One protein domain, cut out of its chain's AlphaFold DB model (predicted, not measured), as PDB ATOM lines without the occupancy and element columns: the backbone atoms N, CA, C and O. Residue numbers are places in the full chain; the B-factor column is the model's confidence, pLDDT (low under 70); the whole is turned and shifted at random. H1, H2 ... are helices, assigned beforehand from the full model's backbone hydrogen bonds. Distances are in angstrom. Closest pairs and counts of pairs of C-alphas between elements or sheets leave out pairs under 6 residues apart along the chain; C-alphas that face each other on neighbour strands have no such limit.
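AT A GLANCE: This is residues 141 to 153 and 173 to 211 of the 211 residues of an uncharacterized protein of Chloroflexi bacterium (UniProt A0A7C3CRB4). One long, straight helix, H2, makes the length, and a short helix, H1, runs loosely beside its first turns in the opposite direction; residues 182 to 211 stick out free. The printed part has 52 residues with two named helices, H1 then H2, no named strand, and is all helix. It is extended, with a radius of gyration of the C-alphas of 19.7 A and spans of 67 by 17 by 5 A.

HOW THE PARTS SIT: Start with H1, residues 141 to 153, and compare H2, residues 173 to 207: they run opposite ways at a shallow tilt of 3 degrees. They are close but not clearly touching; their closest C-alphas, Val 148 and Gly 173, are 7.7 A apart. Every O i to N i+4 pair is within hydrogen-bond range in H2, and 8 of 9 in H1.

IN THESE COORDINATES: Find C-alpha 141 at (514.811, 606.691, 431.172), where H1 begins its 18.8 A. H2 covers 51.6 A, ending at C-alpha 207, (479.436, 627.425, 421.612).

THE WHOLE: The farthest C-alphas, Thr 153 and Trp 211, are 67.6 A apart. Residues 154 to 172 are not printed; C-alphas 153 and 173 are 13.9 A apart across the cut. Look for pLDDT under 70 at residues 146 to 153 and 173 to 177, among others.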
ATOM      1  N   LEU A 141     514.620 608.035 430.629       80.44
ATOM      2  CA  LEU A 141     514.811 606.691 431.172       80.44
ATOM      3  C   LEU A 141     516.204 606.136 430.831       80.44
ATOM      4  O   LEU A 141     516.913 605.669 431.719       80.44
ATOM      5  N   VAL A 142     516.625 606.231 429.566       81.00
ATOM      6  CA  VAL A 142     517.949 605.763 429.117       81.00
ATOM      7  C   VAL A 142     519.071 606.579 429.766       81.00
ATOM      8  O   VAL A 142     520.052 605.996 430.228       81.00
ATOM      9  N   GLY A 143     518.913 607.903 429.869       73.31
ATOM     10  CA  GLY A 143     519.864 608.778 430.562       73.31
ATOM     11  C   GLY A 143     519.989 608.450 432.052       73.31
ATOM     12  O   GLY A 143     521.102 608.353 432.565       73.31
ATOM     13  N   GLY A 144     518.864 608.185 432.724       71.69
ATOM     14  CA  GLY A 144     518.848 607.731 434.115       71.69
ATOM     15  C   GLY A 144     519.581 606.401 434.303       71.69
ATOM     16  O   GLY A 144     520.422 606.285 435.192       71.69
ATOM     17  N   ILE A 145     519.332 605.415 433.435       73.00
ATOM     18  CA  ILE A 145     519.993 604.100 433.505       73.00
ATOM     19  C   ILE A 145     521.507 604.216 433.255       73.00
ATOM     20  O   ILE A 145     522.291 603.559 433.940       73.00
ATOM     21  N   ALA A 146     521.937 605.056 432.308       68.25
ATOM     22  CA  ALA A 146     523.355 605.268 432.015       68.25
ATOM     23  C   ALA A 146     524.106 605.917 433.191       68.25
ATOM     24  O   ALA A 146     525.210 605.486 433.523       68.25
ATOM     25  N   LEU A 147     523.481 606.890 433.864       59.81
ATOM     26  CA  LEU A 147     524.030 607.537 435.061       59.81
ATOM     27  C   LEU A 147     524.171 606.560 436.234       59.81
ATOM     28  O   LEU A 147     525.231 606.513 436.854       59.81
ATOM     29  N   VAL A 148     523.155 605.722 436.483       67.12
ATOM     30  CA  VAL A 148     523.242 604.658 437.504       67.12
ATOM     31  C   VAL A 148     524.370 603.679 437.181       67.12
ATOM     32  O   VAL A 148     525.074 603.217 438.075       67.12
ATOM     33  N   ARG A 149     524.570 603.356 435.898       61.94
ATOM     34  CA  ARG A 149     525.608 602.404 435.494       61.94
ATOM     35  C   ARG A 149     527.022 602.976 435.611       61.94
ATOM     36  O   ARG A 149     527.918 602.218 435.965       61.94
ATOM     37  N   MET A 150     527.220 604.273 435.364       52.91
ATOM     38  CA  MET A 150     528.530 604.921 435.520       52.91
ATOM     39  C   MET A 150     529.002 604.969 436.980       52.91
ATOM     40  O   MET A 150     530.189 604.758 437.229       52.91
ATOM     41  N   ASP A 151     528.081 605.155 437.931       53.16
ATOM     42  CA  ASP A 151     528.377 605.155 439.375       53.16
ATOM     43  C   ASP A 151     528.827 603.764 439.875       53.16
ATOM     44  O   ASP A 151     529.615 603.634 440.806       53.16
ATOM     45  N   LEU A 152     528.390 602.695 439.196       58.94
ATOM     46  CA  LEU A 152     528.767 601.318 439.526       58.94
ATOM     47  C   LEU A 152     530.115 600.886 438.930       58.94
ATOM     48  O   LEU A 152     530.716 599.930 439.423       58.94
ATOM     49  N   THR A 153     530.591 601.536 437.864       59.12
ATOM     50  CA  THR A 153     531.793 601.094 437.132       59.12
ATOM     51  C   THR A 153     533.067 601.854 437.483       59.12
ATOM     52  O   THR A 153     534.155 601.304 437.310       59.12
ATOM     53  N   GLY A 173     523.479 610.161 444.434       54.41
ATOM     54  CA  GLY A 173     522.722 609.633 443.295       54.41
ATOM     55  C   GLY A 173     521.201 609.640 443.494       54.41
ATOM     56  O   GLY A 173     520.458 609.968 442.570       54.41
ATOM     57  N   VAL A 174     520.721 609.363 444.713       57.31
ATOM     58  CA  VAL A 174     519.280 609.289 445.030       57.31
ATOM     59  C   VAL A 174     518.608 610.659 444.912       57.31
ATOM     60  O   VAL A 174     517.465 610.752 444.474       57.31
ATOM     61  N   TYR A 175     519.318 611.739 445.240       56.44
ATOM     62  CA  TYR A 175     518.762 613.092 445.191       56.44
ATOM     63  C   TYR A 175     518.738 613.694 443.795       56.44
ATOM     64  O   TYR A 175     517.748 614.330 443.435       56.44
ATOM     65  N   VAL A 176     519.773 613.449 442.986       61.81
ATOM     66  CA  VAL A 176     519.719 613.801 441.562       61.81
ATOM     67  C   VAL A 176     518.545 613.067 440.908       61.81
ATOM     68  O   VAL A 176     517.763 613.687 440.190       61.81
ATOM     69  N   PHE A 177     518.327 611.796 441.258       62.38
ATOM     70  CA  PHE A 177     517.151 611.047 440.813       62.38
ATOM     71  C   PHE A 177     515.828 611.630 441.312       62.38
ATOM     72  O   PHE A 177     514.904 611.789 440.517       62.38
ATOM     73  N   GLY A 178     515.721 611.973 442.596       70.69
ATOM     74  CA  GLY A 178     514.502 612.535 443.178       70.69
ATOM     75  C   GLY A 178     514.119 613.882 442.563       70.69
ATOM     76  O   GLY A 178     512.951 614.102 442.242       70.69
ATOM     77  N   VAL A 179     515.099 614.761 442.333       69.75
ATOM     78  CA  VAL A 179     514.876 616.071 441.700       69.75
ATOM     79  C   VAL A 179     514.511 615.909 440.227       69.75
ATOM     80  O   VAL A 179     513.547 616.528 439.780       69.75
ATOM     81  N   LEU A 180     515.202 615.039 439.483       69.19
ATOM     82  CA  LEU A 180     514.853 614.746 438.088       69.19
ATOM     83  C   LEU A 180     513.463 614.105 437.968       69.19
ATOM     84  O   LEU A 180     512.713 614.449 437.057       69.19
ATOM     85  N   ALA A 181     513.087 613.224 438.899       66.38
ATOM     86  CA  ALA A 181     511.772 612.589 438.928       66.38
ATOM     87  C   ALA A 181     510.655 613.593 439.248       66.38
ATOM     88  O   ALA A 181     509.667 613.659 438.516       66.38
ATOM     89  N   LEU A 182     510.820 614.420 440.286       70.00
ATOM     90  CA  LEU A 182     509.860 615.478 440.624       70.00
ATOM     91  C   LEU A 182     509.708 616.471 439.462       70.00
ATOM     92  O   LEU A 182     508.599 616.883 439.124       70.00
ATOM     93  N   TRP A 183     510.818 616.810 438.809       70.19
ATOM     94  CA  TRP A 183     510.824 617.704 437.660       70.19
ATOM     95  C   TRP A 183     510.143 617.079 436.432       70.19
ATOM     96  O   TRP A 183     509.341 617.746 435.780       70.19
ATOM     97  N   ALA A 184     510.349 615.785 436.163       69.44
ATOM     98  CA  ALA A 184     509.635 615.049 435.115       69.44
ATOM     99  C   ALA A 184     508.117 614.976 435.373       69.44
ATOM    100  O   ALA A 184     507.316 615.060 434.433       69.44
ATOM    101  N   VAL A 185     507.704 614.870 436.642       66.38
ATOM    102  CA  VAL A 185     506.290 614.931 437.042       66.38
ATOM    103  C   VAL A 185     505.717 616.326 436.788       66.38
ATOM    104  O   VAL A 185     504.678 616.442 436.136       66.38
ATOM    105  N   LEU A 186     506.406 617.389 437.216       69.62
ATOM    106  CA  LEU A 186     505.987 618.774 436.957       69.62
ATOM    107  C   LEU A 186     505.912 619.082 435.453       69.62
ATOM    108  O   LEU A 186     504.970 619.734 435.000       69.62
ATOM    109  N   TRP A 187     506.847 618.550 434.667       70.38
ATOM    110  CA  TRP A 187     506.850 618.671 433.211       70.38
ATOM    111  C   TRP A 187     505.656 617.961 432.559       70.38
ATOM    112  O   TRP A 187     504.991 618.511 431.678       70.38
ATOM    113  N   SER A 188     505.334 616.756 433.031       67.38
ATOM    114  CA  SER A 188     504.167 616.002 432.562       67.38
ATOM    115  C   SER A 188     502.861 616.729 432.899       67.38
ATOM    116  O   SER A 188     501.978 616.842 432.046       67.38
ATOM    117  N   LEU A 189     502.765 617.301 434.104       69.00
ATOM    118  CA  LEU A 189     501.625 618.123 434.522       69.00
ATOM    119  C   LEU A 189     501.483 619.382 433.656       69.00
ATOM    120  O   LEU A 189     500.371 619.722 433.255       69.00
ATOM    121  N   TRP A 190     502.590 620.033 433.287       78.62
ATOM    122  CA  TRP A 190     502.557 621.192 432.391       78.62
ATOM    123  C   TRP A 190     502.006 620.847 430.999       78.62
ATOM    124  O   TRP A 190     501.183 621.587 430.453       78.62
ATOM    125  N   GLY A 191     502.388 619.692 430.443       74.25
ATOM    126  CA  GLY A 191     501.824 619.188 429.186       74.25
ATOM    127  C   GLY A 191     500.306 618.973 429.255       74.25
ATOM    128  O   GLY A 191     499.584 619.332 428.321       74.25
ATOM    129  N   VAL A 192     499.804 618.462 430.385       71.00
ATOM    130  CA  VAL A 192     498.360 618.301 430.636       71.00
ATOM    131  C   VAL A 192     497.657 619.658 430.719       71.00
ATOM    132  O   VAL A 192     496.605 619.836 430.103       71.00
ATOM    133  N   VAL A 193     498.251 620.640 431.405       76.25
ATOM    134  CA  VAL A 193     497.707 622.006 431.508       76.25
ATOM    135  C   VAL A 193     497.606 622.668 430.131       76.25
ATOM    136  O   VAL A 193     496.557 623.214 429.790       76.25
ATOM    137  N   GLN A 194     498.641 622.564 429.293       75.56
ATOM    138  CA  GLN A 194     498.607 623.076 427.914       75.56
ATOM    139  C   GLN A 194     497.513 622.390 427.077       75.56
ATOM    140  O   GLN A 194     496.796 623.050 426.317       75.56
ATOM    141  N   GLY A 195     497.328 621.078 427.259       73.50
ATOM    142  CA  GLY A 195     496.240 620.323 426.639       73.50
ATOM    143  C   GLY A 195     494.851 620.812 427.065       73.50
ATOM    144  O   GLY A 195     493.983 621.004 426.213       73.50
ATOM    145  N   LEU A 196     494.656 621.075 428.359       72.12
ATOM    146  CA  LEU A 196     493.401 621.591 428.919       72.12
ATOM    147  C   LEU A 196     493.085 623.009 428.437       72.12
ATOM    148  O   LEU A 196     491.948 623.277 428.055       72.12
ATOM    149  N   ILE A 197     494.081 623.898 428.395       71.38
ATOM    150  CA  ILE A 197     493.915 625.267 427.884       71.38
ATOM    151  C   ILE A 197     493.550 625.233 426.395       71.38
ATOM    152  O   ILE A 197     492.615 625.908 425.959       71.38
ATOM    153  N   SER A 198     494.245 624.407 425.606       76.31
ATOM    154  CA  SER A 198     493.921 624.224 424.189       76.31
ATOM    155  C   SER A 198     492.505 623.674 424.000       76.31
ATOM    156  O   SER A 198     491.774 624.150 423.129       76.31
ATOM    157  N   TRP A 199     492.089 622.717 424.835       79.06
ATOM    158  CA  TRP A 199     490.742 622.155 424.807       79.06
ATOM    159  C   TRP A 199     489.670 623.181 425.190       79.06
ATOM    160  O   TRP A 199     488.685 623.295 424.460       79.06
ATOM    161  N   SER A 200     489.866 623.967 426.256       84.94
ATOM    162  CA  SER A 200     488.872 624.952 426.717       84.94
ATOM    163  C   SER A 200     488.661 626.074 425.697       84.94
ATOM    164  O   SER A 200     487.520 626.445 425.409       84.94
ATOM    165  N   MET A 201     489.736 626.544 425.055       72.56
ATOM    166  CA  MET A 201     489.639 627.510 423.958       72.56
ATOM    167  C   MET A 201     488.878 626.941 422.755       72.56
ATOM    168  O   MET A 201     488.179 627.672 422.055       72.56
ATOM    169  N   ASN A 202     488.997 625.635 422.508       81.31
ATOM    170  CA  ASN A 202     488.261 624.966 421.440       81.31
ATOM    171  C   ASN A 202     486.797 624.699 421.814       81.31
ATOM    172  O   ASN A 202     485.963 624.639 420.917       81.31
ATOM    173  N   ALA A 203     486.490 624.520 423.103       76.50
ATOM    174  CA  ALA A 203     485.126 624.363 423.604       76.50
ATOM    175  C   ALA A 203     484.334 625.664 423.426       76.50
ATOM    176  O   ALA A 203     483.319 625.644 422.740       76.50
ATOM    177  N   ARG A 204     484.882 626.809 423.871       81.06
ATOM    178  CA  ARG A 204     484.250 628.129 423.656       81.06
ATOM    179  C   ARG A 204     483.944 628.424 422.187       81.06
ATOM    180  O   ARG A 204     482.894 628.959 421.869       81.06
ATOM    181  N   ARG A 205     484.838 628.032 421.272       76.50
ATOM    182  CA  ARG A 205     484.614 628.216 419.828       76.50
ATOM    183  C   ARG A 205     483.480 627.369 419.254       76.50
ATOM    184  O   ARG A 205     483.035 627.688 418.156       76.50
ATOM    185  N   ARG A 206     483.087 626.267 419.905       76.75
ATOM    186  CA  ARG A 206     481.921 625.480 419.474       76.75
ATOM    187  C   ARG A 206     480.635 626.164 419.890       76.75
ATOM    188  O   ARG A 206     479.746 626.251 419.058       76.75
ATOM    189  N   ASP A 207     480.600 626.701 421.104       79.88
ATOM    190  CA  ASP A 207     479.436 627.425 421.612       79.88
ATOM    191  C   ASP A 207     479.156 628.661 420.740       79.88
ATOM    192  O   ASP A 207     478.022 628.905 420.364       79.88
ATOM    193  N   GLU A 208     480.198 629.377 420.302       78.75
ATOM    194  CA  GLU A 208     480.081 630.502 419.355       78.75
ATOM    195  C   GLU A 208     479.673 630.101 417.919       78.75
ATOM    196  O   GLU A 208     479.370 630.976 417.115       78.75
ATOM    197  N   GLU A 209     479.729 628.817 417.541       79.06
ATOM    198  CA  GLU A 209     479.282 628.340 416.218       79.06
ATOM    199  C   GLU A 209     477.799 627.915 416.213       79.06
ATOM    200  O   GLU A 209     477.265 627.649 415.136       79.06
ATOM    201  N   GLU A 210     477.149 627.831 417.379       80.00
ATOM    202  CA  GLU A 210     475.741 627.419 417.526       80.00
ATOM    203  C   GLU A 210     474.751 628.600 417.630       80.00
ATOM    204  O   GLU A 210     473.542 628.368 417.618       80.00
ATOM    205  N   TRP A 211     475.243 629.847 417.654       61.44
ATOM    206  CA  TRP A 211     474.456 631.095 417.649       61.44
ATOM    207  C   TRP A 211     474.708 631.918 416.381       61.44
ATOM    208  O   TRP A 211     473.743 632.553 415.900       61.44
TER     209      TRP A 211